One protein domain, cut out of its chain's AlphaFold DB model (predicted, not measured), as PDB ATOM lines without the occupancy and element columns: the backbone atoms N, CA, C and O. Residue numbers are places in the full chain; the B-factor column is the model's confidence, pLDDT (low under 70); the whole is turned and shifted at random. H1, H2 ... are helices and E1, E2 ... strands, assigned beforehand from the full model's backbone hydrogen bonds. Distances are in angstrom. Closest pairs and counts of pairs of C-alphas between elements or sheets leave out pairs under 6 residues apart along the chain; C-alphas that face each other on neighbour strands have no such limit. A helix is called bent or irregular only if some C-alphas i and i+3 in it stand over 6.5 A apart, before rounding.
ATOM      1  N   SER A  12     153.177  20.340  92.263       85.38
ATOM      2  CA  SER A  12     152.053  19.825  93.047       85.38
ATOM      3  C   SER A  12     150.850  19.551  92.144       85.38
ATOM      4  O   SER A  12     150.855  19.935  90.977       85.38
ATOM      5  N   ASN A  13     149.828  18.868  92.669       88.31
ATOM      6  CA  ASN A  13     148.606  18.505  91.937       88.31
ATOM      7  C   ASN A  13     148.883  17.827  90.584       88.31
ATOM      8  O   ASN A  13     148.283  18.187  89.574       88.31
ATOM      9  N   LEU A  14     149.819  16.875  90.577       91.62
ATOM     10  CA  LEU A  14     150.158  16.122  89.375       91.62
ATOM     11  C   LEU A  14     148.969  15.270  88.920       91.62
ATOM     12  O   LEU A  14     148.354  14.579  89.734       91.62
ATOM     13  N   SER A  15     148.684  15.290  87.623       94.75
ATOM     14  CA  SER A  15     147.684  14.439  86.985       94.75
ATOM     15  C   SER A  15     148.193  13.909  85.656       94.75
ATOM     16  O   SER A  15     148.917  14.605  84.946       94.75
ATOM     17  N   ILE A  16     147.801  12.680  85.330       96.62
ATOM     18  CA  ILE A  16     148.141  12.026  84.069       96.62
ATOM     19  C   ILE A  16     146.913  12.075  83.166       96.62
ATOM     20  O   ILE A  16     145.838  11.619  83.557       96.62
ATOM     21  N   VAL A  17     147.082  12.598  81.955       96.44
ATOM     22  CA  VAL A  17     146.034  12.720  80.943       96.44
ATOM     23  C   VAL A  17     146.436  11.918  79.713       96.44
ATOM     24  O   VAL A  17     147.494  12.130  79.127       96.44
ATOM     25  N   ARG A  18     145.572  10.988  79.304       97.56
ATOM     26  CA  ARG A  18     145.763  10.192  78.090       97.56
ATOM     27  C   ARG A  18     145.357  11.015  76.868       97.56
ATOM     28  O   ARG A  18     144.202  11.439  76.771       97.56
ATOM     29  N   LYS A  19     146.283  11.225  75.933       97.38
ATOM     30  CA  LYS A  19     146.063  12.007  74.710       97.38
ATOM     31  C   LYS A  19     146.293  11.181  73.451       97.38
ATOM     32  O   LYS A  19     147.240  10.407  73.369       97.38
ATOM     33  N   ALA A  20     145.447  11.400  72.455       97.00
ATOM     34  CA  ALA A  20     145.643  10.959  71.088       97.00
ATOM     35  C   ALA A  20     146.394  12.031  70.294       97.00
ATOM     36  O   ALA A  20     146.057  13.216  70.346       97.00
ATOM     37  N   ILE A  21     147.391  11.588  69.534       96.69
ATOM     38  CA  ILE A  21     148.031  12.369  68.479       96.69
ATOM     39  C   ILE A  21     147.253  12.086  67.200       96.69
ATOM     40  O   ILE A  21     147.310  10.976  66.673       96.69
ATOM     41  N   VAL A  22     146.505  13.072  66.725       95.88
ATOM     42  CA  VAL A  22     145.630  12.959  65.561       95.88
ATOM     43  C   VAL A  22     146.316  13.548  64.334       95.88
ATOM     44  O   VAL A  22     146.773  14.693  64.341       95.88
ATOM     45  N   ASP A  23     146.373  12.743  63.280       94.06
ATOM     46  CA  ASP A  23     146.782  13.132  61.935       94.06
ATOM     47  C   ASP A  23     145.524  13.451  61.115       94.06
ATOM     48  O   ASP A  23     144.651  12.597  60.953       94.06
ATOM     49  N   TYR A  24     145.399  14.695  60.655       90.94
ATOM     50  CA  TYR A  24     144.206  15.193  59.960       90.94
ATOM     51  C   TYR A  24     144.536  15.931  58.654       90.94
ATOM     52  O   TYR A  24     143.681  16.602  58.079       90.94
ATOM     53  N   GLY A  25     145.767  15.797  58.149       86.19
ATOM     54  CA  GLY A  25     146.157  16.377  56.866       86.19
ATOM     55  C   GLY A  25     147.648  16.673  56.749       86.19
ATOM     56  O   GLY A  25     148.331  16.936  57.731       86.19
ATOM     57  N   ILE A  26     148.144  16.670  55.510       67.19
ATOM     58  CA  ILE A  26     149.577  16.790  55.185       67.19
ATOM     59  C   ILE A  26     150.137  18.189  55.512       67.19
ATOM     60  O   ILE A  26     151.333  18.331  55.759       67.19
ATOM     61  N   GLU A  27     149.290  19.221  55.522       78.56
ATOM     62  CA  GLU A  27     149.712  20.621  55.694       78.56
ATOM     63  C   GLU A  27     149.660  21.123  57.146       78.56
ATOM     64  O   GLU A  27     150.120  22.232  57.422       78.56
ATOM     65  N   PHE A  28     149.133  20.327  58.083       73.19
ATOM     66  CA  PHE A  28     148.893  20.766  59.458       73.19
ATOM     67  C   PHE A  28     149.736  19.989  60.478       73.19
ATOM     68  O   PHE A  28     150.001  18.800  60.294       73.19
ATOM     69  N   PRO A  29     150.170  20.639  61.576       82.38
ATOM     70  CA  PRO A  29     150.789  19.930  62.688       82.38
ATOM     71  C   PRO A  29     149.776  18.979  63.341       82.38
ATOM     72  O   PRO A  29     148.580  19.261  63.361       82.38
ATOM     73  N   PHE A  30     150.255  17.872  63.916       91.50
ATOM     74  CA  PHE A  30     149.387  16.930  64.625       91.50
ATOM     75  C   PHE A  30     148.564  17.615  65.718       91.50
ATOM     76  O   PHE A  30     149.062  18.475  66.451       91.50
ATOM     77  N   ALA A  31     147.320  17.172  65.870       92.81
ATOM     78  CA  ALA A  31     146.450  17.614  66.945       92.81
ATOM     79  C   ALA A  31     146.621  16.703  68.165       92.81
ATOM     80  O   ALA A  31     146.443  15.493  68.082       92.81
ATOM     81  N   TYR A  32     146.937  17.290  69.315       95.12
ATOM     82  CA  TYR A  32     146.998  16.584  70.594       95.12
ATOM     83  C   TYR A  32     145.662  16.761  71.300       95.12
ATOM     84  O   TYR A  32     145.307  17.887  71.657       95.12
ATOM     85  N   ARG A  33     144.905  15.677  71.466       95.31
ATOM     86  CA  ARG A  33     143.539  15.712  72.011       95.31
ATOM     87  C   ARG A  33     143.357  14.688  73.105       95.31
ATOM     88  O   ARG A  33     143.925  13.606  73.034       95.31
ATOM     89  N   ILE A  34     142.566  15.016  74.117       96.06
ATOM     90  CA  ILE A  34     142.249  14.086  75.199       96.06
ATOM     91  C   ILE A  34     141.442  12.927  74.615       96.06
ATOM     92  O   ILE A  34     140.496  13.134  73.855       96.06
ATOM     93  N   VAL A  35     141.816  11.697  74.959       95.19
ATOM     94  CA  VAL A  35     141.028  10.526  74.565       95.19
ATOM     95  C   VAL A  35     139.686  10.584  75.287       95.19
ATOM     96  O   VAL A  35     139.643  10.668  76.515       95.19
ATOM     97  N   HIS A  36     138.590  10.536  74.529       93.38
ATOM     98  CA  HIS A  36     137.247  10.602  75.091       93.38
ATOM     99  C   HIS A  36     137.014   9.504  76.146       93.38
ATOM    100  O   HIS A  36     137.478   8.371  76.001       93.38
ATOM    101  N   SER A  37     136.249   9.822  77.197       90.75
ATOM    102  CA  SER A  37     136.017   8.950  78.363       90.75
ATOM    103  C   SER A  37     135.405   7.589  78.003       90.75
ATOM    104  O   SER A  37     135.680   6.595  78.669       90.75
ATOM    105  N   HIS A  38     134.654   7.516  76.902       88.56
ATOM    106  CA  HIS A  38     134.127   6.263  76.348       88.56
ATOM    107  C   HIS A  38     135.223   5.236  76.000       88.56
ATOM    108  O   HIS A  38     134.964   4.037  75.957       88.56
ATOM    109  N   HIS A  39     136.458   5.687  75.774       90.25
ATOM    110  CA  HIS A  39     137.604   4.828  75.483       90.25
ATOM    111  C   HIS A  39     138.538   4.636  76.686       90.25
ATOM    112  O   HIS A  39     139.652   4.146  76.502       90.25
ATOM    113  N   ALA A  40     138.122   4.997  77.907       89.12
ATOM    114  CA  ALA A  40     138.969   4.921  79.101       89.12
ATOM    115  C   ALA A  40     139.562   3.518  79.329       89.12
ATOM    116  O   ALA A  40     140.756   3.403  79.600       89.12
ATOM    117  N   ASP A  41     138.754   2.474  79.133       91.38
ATOM    118  CA  ASP A  41     139.156   1.074  79.327       91.38
ATOM    119  C   ASP A  41     139.703   0.412  78.049       91.38
ATOM    120  O   ASP A  41     140.139  -0.740  78.061       91.38
ATOM    121  N   VAL A  42     139.682   1.125  76.919       92.62
ATOM    122  CA  VAL A  42     140.166   0.600  75.640       92.62
ATOM    123  C   VAL A  42     141.692   0.702  75.603       92.62
ATOM    124  O   VAL A  42     142.214   1.791  75.837       92.62
ATOM    125  N   PRO A  43     142.433  -0.371  75.273       94.19
ATOM    126  CA  PRO A  43     143.894  -0.323  75.270       94.19
ATOM    127  C   PRO A  43     144.466   0.553  74.140       94.19
ATOM    128  O   PRO A  43     143.827   0.752  73.112       94.19
ATOM    129  N   ASP A  44     145.687   1.073  74.312       95.56
ATOM    130  CA  ASP A  44     146.303   2.046  73.387       95.56
ATOM    131  C   ASP A  44     146.455   1.518  71.958       95.56
ATOM    132  O   ASP A  44     145.994   2.150  71.011       95.56
ATOM    133  N   HIS A  45     147.011   0.312  71.804       94.31
ATOM    134  CA  HIS A  45     147.223  -0.346  70.502       94.31
ATOM    135  C   HIS A  45     145.940  -0.500  69.676       94.31
ATOM    136  O   HIS A  45     145.979  -0.717  68.475       94.31
ATOM    137  N   SER A  46     144.804  -0.455  70.360       93.19
ATOM    138  CA  SER A  46     143.472  -0.650  69.826       93.19
ATOM    139  C   SER A  46     142.876   0.655  69.272       93.19
ATOM    140  O   SER A  46     141.919   0.615  68.505       93.19
ATOM    141  N   LEU A  47     143.410   1.807  69.680       93.62
ATOM    142  CA  LEU A  47     143.002   3.121  69.181       93.62
ATOM    143  C   LEU A  47     143.911   3.608  68.050       93.62
ATOM    144  O   LEU A  47     143.477   4.385  67.210       93.62
ATOM    145  N   ILE A  48     145.172   3.176  68.042       95.50
ATOM    146  CA  ILE A  48     146.167   3.586  67.049       95.50
ATOM    147  C   ILE A  48     145.791   3.039  65.666       95.50
ATOM    148  O   ILE A  48     145.554   1.846  65.505       95.50
ATOM    149  N   GLY A  49     145.788   3.917  64.666       93.44
ATOM    150  CA  GLY A  49     145.440   3.624  63.275       93.44
ATOM    151  C   GLY A  49     143.952   3.760  62.952       93.44
ATOM    152  O   GLY A  49     143.591   3.729  61.779       93.44
ATOM    153  N   GLU A  50     143.099   3.946  63.958       93.50
ATOM    154  CA  GLU A  50     141.656   4.059  63.766       93.50
ATOM    155  C   GLU A  50     141.229   5.482  63.383       93.50
ATOM    156  O   GLU A  50     141.863   6.483  63.748       93.50
ATOM    157  N   VAL A  51     140.108   5.564  62.661       92.25
ATOM    158  CA  VAL A  51     139.472   6.836  62.302       92.25
ATOM    159  C   VAL A  51     138.812   7.440  63.538       92.25
ATOM    160  O   VAL A  51     138.148   6.760  64.323       92.25
ATOM    161  N   CYS A  52     138.962   8.747  63.699       92.25
ATOM    162  CA  CYS A  52     138.384   9.498  64.799       92.25
ATOM    163  C   CYS A  52     137.724  10.790  64.317       92.25
ATOM    164  O   CYS A  52     138.049  11.323  63.251       92.25
ATOM    165  N   VAL A  53     136.801  11.287  65.133       92.06
ATOM    166  CA  VAL A  53     136.370  12.686  65.126       92.06
ATOM    167  C   VAL A  53     136.946  13.382  66.337       92.06
ATOM    168  O   VAL A  53     137.055  12.794  67.412       92.06
ATOM    169  N   PHE A  54     137.325  14.636  66.174       92.31
ATOM    170  CA  PHE A  54     137.910  15.410  67.254       92.31
ATOM    171  C   PHE A  54     137.501  16.874  67.146       92.31
ATOM    172  O   PHE A  54     137.211  17.366  66.060       92.31
ATOM    173  N   ASN A  55     137.471  17.565  68.279       91.88
ATOM    174  CA  ASN A  55     137.320  19.019  68.345       91.88
ATOM    175  C   ASN A  55     138.604  19.629  68.929       91.88
ATOM    176  O   ASN A  55     139.668  19.023  68.834       91.88
ATOM    177  N   GLU A  56     138.555  20.821  69.521       91.00
ATOM    178  CA  GLU A  56     139.740  21.460  70.115       91.00
ATOM    179  C   GLU A  56     140.285  20.736  71.362       91.00
ATOM    180  O   GLU A  56     141.477  20.839  71.651       91.00
ATOM    181  N   GLU A  57     139.457  19.955  72.060       91.81
ATOM    182  CA  GLU A  57     139.783  19.377  73.369       91.81
ATOM    183  C   GLU A  57     139.890  17.849  73.340       91.81
ATOM    184  O   GLU A  57     140.853  17.278  73.861       91.81
ATOM    185  N   VAL A  58     138.919  17.178  72.717       93.38
ATOM    186  CA  VAL A  58     138.721  15.727  72.803       93.38
ATOM    187  C   VAL A  58     138.750  15.053  71.434       93.38
ATOM    188  O   VAL A  58     138.371  15.641  70.422       93.38
ATOM    189  N   ALA A  59     139.182  13.792  71.416       93.88
ATOM    190  CA  ALA A  59     139.112  12.898  70.266       93.88
ATOM    191  C   ALA A  59     138.311  11.637  70.614       93.88
ATOM    192  O   ALA A  59     138.560  10.979  71.630       93.88
ATOM    193  N   PHE A  60     137.367  11.292  69.743       93.31
ATOM    194  CA  PHE A  60     136.517  10.113  69.822       93.31
ATOM    195  C   PHE A  60     136.803   9.187  68.639       93.31
ATOM    196  O   PHE A  60     136.746   9.597  67.482       93.31
ATOM    197  N   VAL A  61     137.120   7.930  68.933       91.69
ATOM    198  CA  VAL A  61     137.532   6.929  67.949       91.69
ATOM    199  C   VAL A  61     136.324   6.096  67.533       91.69
ATOM    200  O   VAL A  61     135.669   5.465  68.365       91.69
ATOM    201  N   PHE A  62     136.044   6.051  66.233       85.12
ATOM    202  CA  PHE A  62     134.981   5.211  65.699       85.12
ATOM    203  C   PHE A  62     135.446   3.761  65.673       85.12
ATOM    204  O   PHE A  62     136.219   3.355  64.814       85.12
ATOM    205  N   ARG A  63     134.971   2.975  66.638       73.31
ATOM    206  CA  ARG A  63     135.318   1.562  66.788       73.31
ATOM    207  C   ARG A  63     134.064   0.696  66.801       73.31
ATOM    208  O   ARG A  63     133.154   0.955  67.582       73.31
ATOM    209  N   GLY A  64     134.092  -0.397  66.039       62.50
ATOM    210  CA  GLY A  64     133.031  -1.408  65.992       62.50
ATOM    211  C   GLY A  64     132.137  -1.292  64.756       62.50
ATOM    212  O   GLY A  64     132.189  -0.299  64.035       62.50
ATOM    213  N   ASP A  65     131.343  -2.335  64.513       56.69
ATOM    214  CA  ASP A  65     130.310  -2.366  63.476       56.69
ATOM    215  C   ASP A  65     128.930  -2.582  64.134       56.69
ATOM    216  O   ASP A  65     128.749  -3.593  64.826       56.69
ATOM    217  N   PRO A  66     127.967  -1.657  63.967       61.31
ATOM    218  CA  PRO A  66     128.115  -0.362  63.299       61.31
ATOM    219  C   PRO A  66     128.969   0.613  64.115       61.31
ATOM    220  O   PRO A  66     128.970   0.577  65.348       61.31
ATOM    221  N   ALA A  67     129.677   1.502  63.413       61.62
ATOM    222  CA  ALA A  67     130.456   2.556  64.049       61.62
ATOM    223  C   ALA A  67     129.535   3.394  64.958       61.62
ATOM    224  O   ALA A  67     128.477   3.838  64.497       61.62
ATOM    225  N   PRO A  68     129.889   3.598  66.240       63.72
ATOM    226  CA  PRO A  68     129.073   4.389  67.147       63.72
ATOM    227  C   PRO A  68     128.929   5.805  66.594       63.72
ATOM    228  O   PRO A  68     129.899   6.390  66.121       63.72
ATOM    229  N   VAL A  69     127.719   6.361  66.644       68.31
ATOM    230  CA  VAL A  69     127.510   7.775  66.315       68.31
ATOM    231  C   VAL A  69     128.339   8.609  67.289       68.31
ATOM    232  O   VAL A  69     128.427   8.264  68.471       68.31
ATOM    233  N   ALA A  70     128.974   9.671  66.785       70.06
ATOM    234  CA  ALA A  70     129.725  10.586  67.630       70.06
ATOM    235  C   ALA A  70     128.828  11.054  68.795       70.06
ATOM    236  O   ALA A  70     127.657  11.365  68.555       70.06
ATOM    237  N   PRO A  71     129.341  11.069  70.034       75.75
ATOM    238  CA  PRO A  71     128.601  11.578  71.181       75.75
ATOM    239  C   PRO A  71     128.014  12.975  70.912       75.75
ATOM    240  O   PRO A  71     128.658  13.797  70.261       75.75
ATOM    241  N   GLU A  72     126.794  13.251  71.392       70.94
ATOM    242  CA  GLU A  72     126.098  14.534  71.153       70.94
ATOM    243  C   GLU A  72     126.861  15.750  71.715       70.94
ATOM    244  O   GLU A  72     126.645  16.881  71.283       70.94
ATOM    245  N   ASP A  73     127.762  15.523  72.671       72.69
ATOM    246  CA  ASP A  73     128.651  16.513  73.278       72.69
ATOM    247  C   ASP A  73     129.855  16.893  72.400       72.69
ATOM    248  O   ASP A  73     130.517  17.898  72.670       72.69
ATOM    249  N   LEU A  74     130.114  16.165  71.308       77.38
ATOM    250  CA  LEU A  74     131.092  16.569  70.302       77.38
ATOM    251  C   LEU A  74     130.446  17.493  69.254       77.38
ATOM    252  O   LEU A  74     129.795  17.056  68.308       77.38
ATOM    253  N   VAL A  75     130.687  18.798  69.401       76.56
ATOM    254  CA  VAL A  75     130.280  19.846  68.447       76.56
ATOM    255  C   VAL A  75     131.503  20.370  67.683       76.56
ATOM    256  O   VAL A  75     132.605  20.385  68.231       76.56
ATOM    257  N   ASN A  76     131.305  20.831  66.440       79.62
ATOM    258  CA  ASN A  76     132.347  21.401  65.564       79.62
ATOM    259  C   ASN A  76     133.556  20.470  65.393       79.62
ATOM    260  O   ASN A  76     134.693  20.841  65.681       79.62
ATOM    261  N   THR A  77     133.291  19.236  64.975       84.88
ATOM    262  CA  THR A  77     134.319  18.206  64.846       84.88
ATOM    263  C   THR A  77     134.941  18.160  63.462       84.88
ATOM    264  O   THR A  77     134.223  18.208  62.463       84.88
ATOM    265  N   ASP A  78     136.242  17.909  63.429       88.69
ATOM    266  CA  ASP A  78     136.974  17.468  62.249       88.69
ATOM    267  C   ASP A  78     137.236  15.958  62.307       88.69
ATOM    268  O   ASP A  78     137.074  15.309  63.344       88.69
ATOM    269  N   HIS A  79     137.647  15.387  61.174       90.06
ATOM    270  CA  HIS A  79     137.996  13.974  61.047       90.06
ATOM    271  C   HIS A  79     139.508  13.789  60.945       90.06
ATOM    272  O   HIS A  79     140.203  14.572  60.300       90.06
ATOM    273  N   GLY A  80     140.015  12.712  61.534       92.19
ATOM    274  CA  GLY A  80     141.427  12.362  61.453       92.19
ATOM    275  C   GLY A  80     141.678  10.895  61.766       92.19
ATOM    276  O   GLY A  80     140.753  10.115  61.988       92.19
ATOM    277  N   THR A  81     142.948  10.518  61.792       94.00
ATOM    278  CA  THR A  81     143.406   9.178  62.175       94.00
ATOM    279  C   THR A  81     144.292   9.280  63.405       94.00
ATOM    280  O   THR A  81     145.172  10.142  63.478       94.00
ATOM    281  N   VAL A  82     144.085   8.401  64.381       95.69
ATOM    282  CA  VAL A  82     144.941   8.358  65.570       95.69
ATOM    283  C   VAL A  82     146.300   7.784  65.186       95.69
ATOM    284  O   VAL A  82     146.427   6.611  64.851       95.69
ATOM    285  N   ARG A  83     147.346   8.602  65.254       95.50
ATOM    286  CA  ARG A  83     148.716   8.209  64.914       95.50
ATOM    287  C   ARG A  83     149.449   7.558  66.081       95.50
ATOM    288  O   ARG A  83     150.240   6.645  65.871       95.50
ATOM    289  N   SER A  84     149.219   8.052  67.293       96.56
ATOM    290  CA  SER A  84     149.814   7.518  68.521       96.56
ATOM    291  C   SER A  84     148.988   7.917  69.743       96.56
ATOM    292  O   SER A  84     148.189   8.854  69.671       96.56
ATOM    293  N   ILE A  85     149.210   7.230  70.862       97.44
ATOM    294  CA  ILE A  85     148.695   7.606  72.180       97.44
ATOM    295  C   ILE A  85     149.877   7.960  73.079       97.44
ATOM    296  O   ILE A  85     150.891   7.268  73.072       97.44
ATOM    297  N   ILE A  86     149.730   9.035  73.847       97.56
ATOM    298  CA  ILE A  86     150.700   9.471  74.850       97.56
ATOM    299  C   ILE A  86     150.002   9.762  76.179       97.56
ATOM    300  O   ILE A  86     148.784   9.951  76.247       97.56
ATOM    301  N   TYR A  87     150.797   9.841  77.234       97.94
ATOM    302  CA  TYR A  87     150.378  10.184  78.580       97.94
ATOM    303  C   TYR A  87     151.077  11.473  78.995       97.94
ATOM    304  O   TYR A  87     152.270  11.479  79.290       97.94
ATOM    305  N   GLU A  88     150.318  12.563  79.001       97.31
ATOM    306  CA  GLU A  88     150.782  13.867  79.456       97.31
ATOM    307  C   GLU A  88     150.689  13.934  80.982       97.31
ATOM    308  O   GLU A  88     149.634  13.669  81.561       97.31
ATOM    309  N   ILE A  89     151.765  14.355  81.637       96.19
ATOM    310  CA  ILE A  89     151.740  14.779  83.033       96.19
ATOM    311  C   ILE A  89     151.547  16.291  83.071       96.19
ATOM    312  O   ILE A  89     152.378  17.062  82.586       96.19
ATOM    313  N   THR A  90     150.479  16.723  83.727       94.56
ATOM    314  CA  THR A  90     150.246  18.124  84.079       94.56
ATOM    315  C   THR A  90     150.331  18.297  85.587       94.56
ATOM    316  O   THR A  90     150.195  17.343  86.351       94.56
ATOM    317  N   GLY A  91     150.578  19.520  86.035       91.88
ATOM    318  CA  GLY A  91     150.625  19.853  87.448       91.88
ATOM    319  C   GLY A  91     150.459  21.340  87.688       91.88
ATOM    320  O   GLY A  91     150.007  22.091  86.823       91.88
ATOM    321  N   LYS A  92     150.859  21.773  88.879       89.62
ATOM    322  CA  LYS A  92     150.921  23.180  89.265       89.62
ATOM    323  C   LYS A  92     152.273  23.530  89.862       89.62
ATOM    324  O   LYS A  92     152.814  22.778  90.674       89.62
ATOM    325  N   CYS A  93     152.780  24.697  89.487       83.62
ATOM    326  CA  CYS A  93     153.916  25.351  90.126       83.62
ATOM    327  C   CYS A  93     153.388  26.626  90.797       83.62
ATOM    328  O   CYS A  93     153.001  27.578  90.113       83.62
ATOM    329  N   GLY A  94     153.254  26.605  92.126       82.25
ATOM    330  CA  GLY A  94     152.390  27.565  92.823       82.25
ATOM    331  C   GLY A  94     150.937  27.445  92.341       82.25
ATOM    332  O   GLY A  94     150.364  26.358  92.379       82.25
ATOM    333  N   ASP A  95     150.362  28.544  91.847       82.38
ATOM    334  CA  ASP A  95     148.997  28.577  91.294       82.38
ATOM    335  C   ASP A  95     148.938  28.376  89.770       82.38
ATOM    336  O   ASP A  95     147.854  28.195  89.210       82.38
ATOM    337  N   ALA A  96     150.085  28.391  89.082       85.56
ATOM    338  CA  ALA A  96     150.136  28.295  87.629       85.56
ATOM    339  C   ALA A  96     150.064  26.828  87.167       85.56
ATOM    340  O   ALA A  96     150.844  26.010  87.666       85.56
ATOM    341  N   PRO A  97     149.177  26.478  86.212       89.06
ATOM    342  CA  PRO A  97     149.204  25.165  85.582       89.06
ATOM    343  C   PRO A  97     150.485  25.016  84.762       89.06
ATOM    344  O   PRO A  97     150.899  25.941  84.061       89.06
ATOM    345  N   VAL A  98     151.114  23.850  84.852       90.75
ATOM    346  CA  VAL A  98     152.349  23.545  84.130       90.75
ATOM    347  C   VAL A  98     152.257  22.173  83.484       90.75
ATOM    348  O   VAL A  98     151.772  21.214  84.086       90.75
ATOM    349  N   HIS A  99     152.744  22.089  82.254       93.44
ATOM    350  CA  HIS A  99     153.048  20.823  81.607       93.44
ATOM    351  C   HIS A  99     154.381  20.303  82.161       93.44
ATOM    352  O   HIS A  99     155.350  21.060  82.250       93.44
ATOM    353  N   VAL A 100     154.418  19.037  82.570       91.75
ATOM    354  CA  VAL A 100     155.595  18.408  83.186       91.75
ATOM    355  C   VAL A 100     156.332  17.527  82.182       91.75
ATOM    356  O   VAL A 100     157.560  17.565  82.141       91.75
ATOM    357  N   GLY A 101     155.603  16.763  81.369       93.38
ATOM    358  CA  GLY A 101     156.191  15.939  80.317       93.38
ATOM    359  C   GLY A 101     155.186  15.008  79.648       93.38
ATOM    360  O   GLY A 101     154.113  14.754  80.193       93.38
ATOM    361  N   ASP A 102     155.579  14.468  78.498       96.56
ATOM    362  CA  ASP A 102     154.837  13.467  77.732       96.56
ATOM    363  C   ASP A 102     155.563  12.119  77.757       96.56
ATOM    364  O   ASP A 102     156.788  12.059  77.622       96.56
ATOM    365  N   TYR A 103     154.802  11.034  77.902       97.25
ATOM    366  CA  TYR A 103     155.323   9.669  77.984       97.25
ATOM    367  C   TYR A 103     154.569   8.729  77.050       97.25
ATOM    368  O   TYR A 103     153.385   8.918  76.782       97.25
ATOM    369  N   GLU A 104     155.246   7.688  76.569       95.00
ATOM    370  CA  GLU A 104     154.652   6.722  75.638       95.00
ATOM    371  C   GLU A 104     153.713   5.740  76.348       95.00
ATOM    372  O   GLU A 104     152.750   5.271  75.746       95.00
ATOM    373  N   THR A 105     153.951   5.445  77.633       95.44
ATOM    374  CA  THR A 105     153.098   4.537  78.416       95.44
ATOM    375  C   THR A 105     152.618   5.146  79.729       95.44
ATOM    376  O   THR A 105     153.253   6.031  80.315       95.44
ATOM    377  N   ARG A 106     151.489   4.629  80.233       95.75
ATOM    378  CA  ARG A 106     150.909   5.060  81.510       95.75
ATOM    379  C   ARG A 106     151.843   4.771  82.676       95.75
ATOM    380  O   ARG A 106     151.936   5.569  83.601       95.75
ATOM    381  N   GLU A 107     152.529   3.637  82.631       96.38
ATOM    382  CA  GLU A 107     153.439   3.173  83.677       96.38
ATOM    383  C   GLU A 107     154.659   4.089  83.779       96.38
ATOM    384  O   GLU A 107     155.082   4.418  84.884       96.38
ATOM    385  N   GLN A 108     155.189   4.548  82.639       95.56
ATOM    386  CA  GLN A 108     156.268   5.535  82.608       95.56
ATOM    387  C   GLN A 108     155.824   6.852  83.246       95.56
ATOM    388  O   GLN A 108     156.513   7.364  84.128       95.56
ATOM    389  N   ALA A 109     154.655   7.370  82.854       96.12
ATOM    390  CA  ALA A 109     154.116   8.589  83.445       96.12
ATOM    391  C   ALA A 109     153.883   8.430  84.959       96.12
ATOM    392  O   ALA A 109     154.254   9.301  85.747       96.12
ATOM    393  N   GLN A 110     153.329   7.291  85.385       95.44
ATOM    394  CA  GLN A 110     153.073   7.005  86.796       95.44
ATOM    395  C   GLN A 110     154.366   6.921  87.609       95.44
ATOM    396  O   GLN A 110     154.441   7.528  88.672       95.44
ATOM    397  N   ALA A 111     155.404   6.260  87.094       93.06
ATOM    398  CA  ALA A 111     156.697   6.178  87.769       93.06
ATOM    399  C   ALA A 111     157.307   7.568  88.026       93.06
ATOM    400  O   ALA A 111     157.925   7.792  89.066       93.06
ATOM    401  N   ILE A 112     157.108   8.517  87.106       91.00
ATOM    402  CA  ILE A 112     157.551   9.903  87.284       91.00
ATOM    403  C   ILE A 112     156.705  10.627  88.328       91.00
ATOM    404  O   ILE A 112     157.268  11.298  89.191       91.00
ATOM    405  N   VAL A 113     155.376  10.480  88.295       90.44
ATOM    406  CA  VAL A 113     154.501  11.051  89.332       90.44
ATOM    407  C   VAL A 113     154.903  10.538  90.712       90.44
ATOM    408  O   VAL A 113     155.098  11.346  91.620       90.44
ATOM    409  N   ASP A 114     155.100   9.228  90.853       88.56
ATOM    410  CA  ASP A 114     155.507   8.597  92.106       88.56
ATOM    411  C   ASP A 114     156.877   9.122  92.554       88.56
ATOM    412  O   ASP A 114     157.039   9.516  93.707       88.56
ATOM    413  N   ALA A 115     157.853   9.223  91.646       83.81
ATOM    414  CA  ALA A 115     159.181   9.745  91.959       83.81
ATOM    415  C   ALA A 115     159.152  11.211  92.426       83.81
ATOM    416  O   ALA A 115     159.851  11.563  93.381       83.81
ATOM    417  N   VAL A 116     158.339  12.062  91.788       80.81
ATOM    418  CA  VAL A 116     158.203  13.484  92.147       80.81
ATOM    419  C   VAL A 116     157.452  13.647  93.468       80.81
ATOM    420  O   VAL A 116     157.863  14.450  94.307       80.81
ATOM    421  N   GLN A 117     156.391  12.869  93.695       75.75
ATOM    422  CA  GLN A 117     155.652  12.887  94.960       75.75
ATOM    423  C   GLN A 117     156.506  12.369  96.126       75.75
ATOM    424  O   GLN A 117     156.465  12.932  97.222       75.75
ATOM    425  N   PHE A 118     157.321  11.336  95.891       61.25
ATOM    426  CA  PHE A 118     158.123  10.691  96.930       61.25
ATOM    427  C   PHE A 118     159.400  11.475  97.299       61.25
ATOM    428  O   PHE A 118     159.941  11.288  98.388       61.25
ATOM    429  N   HIS A 119     159.857  12.432  96.479       50.50
ATOM    430  CA  HIS A 119     161.089  13.200  96.742       50.50
ATOM    431  C   HIS A 119     160.983  14.339  97.774       50.50
ATOM    432  O   HIS A 119     161.930  15.104  97.951       50.50
ATOM    433  N   THR A 120     159.882  14.433  98.526       51.00
ATOM    434  CA  THR A 120     159.878  15.181  99.803       51.00
ATOM    435  C   THR A 120     160.177  14.292 101.019       51.00
ATOM    436  O   THR A 120     160.169  14.764 102.155       51.00
TER     437      THR A 120
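Overview. This is residues 12 to 120 of the 139 residues of an uncharacterized protein of Alcaligenes faecalis (UniProt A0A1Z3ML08). A small closed barrel of five short or bent strand segments sits toward one end of an elongated domain, and its two long strands, E1 and E5, run on together as a ribbon toward the other end, where E6 pairs beside E5 and helix H1 packs outside, over the ribbon. The long links at residues 36 to 50 and 62 to 77 lie toward the barrel end. The printed part has 109 residues, with six named strands and then one named helix, E1 E2 E3 E4 E5 E6 H1; the ring runs E1 E2 E4 E3 E5 and back to E1, mixed, and the class is mixed, helices and strands. The whole is only just compact, close to loose, with a radius of gyration of the C-alphas of 15.2 A and spans of 50 by 28 by 25 A.

Arrangement. E5, residues 78 to 93, bends by 105 degrees at residue 81. It is antiparallel to E1, residues 12 to 23, at 165 degrees, with N 17 and O 88 2.8 A apart, within hydrogen-bond range. On the other side of E1 is E2, residues 31 to 35; the two form an antiparallel hairpin, with N 20 and O 33 at 2.7 A. E2 is parallel to E4, residues 58 to 61, with N 59 and O 34 at 2.8 A. E4 and E3, residues 51 to 54, form a hairpin at 158 degrees, with N 60 and O 53 at 2.8 A. E3 is antiparallel to E5, with N 52 and O 80 at 2.8 A. E6, residues 96 to 103, is not in the ring; it forms a hairpin with E5, with N 91 and O 98 at 2.8 A. H1, residues 106 to 118, is on the barrel and outside it, at a height over the sheet of 9.2 A. It runs along the strands, at 0 degrees to E5 on the local plane, and lies over E5 and, only just, over E6, with 3 of its 13 C-alphas. The closest C-alphas of H1 and E5 are those of Arg 106 and Tyr 87, 5.9 A apart. In H1 every O i to N i+4 pair is within hydrogen-bond range. E6 is apart from E2, E3 and E4.

Along the chain. E1 begins at C-alpha 12 (152.053, 19.825, 93.047) and measures 32.3 A. E5 measures 33.6 A, E6 21.6 A and H1 17.9 A, ending at C-alpha 118 (158.123, 10.691, 96.930). E2, E3 and E4 measure 11.7, 10.0 and 10.1 A.

Size, cuts and confidence. The C-alphas of Pro 66 and Thr 120 are the two farthest apart, 50.8 A. The printed part has no cut. The links E2 to E3 and E4 to E5 are long. The mean pLDDT of the printed part is 87.7; residue 26, residues 64 to 69 and residues 118 to 120 are under 70.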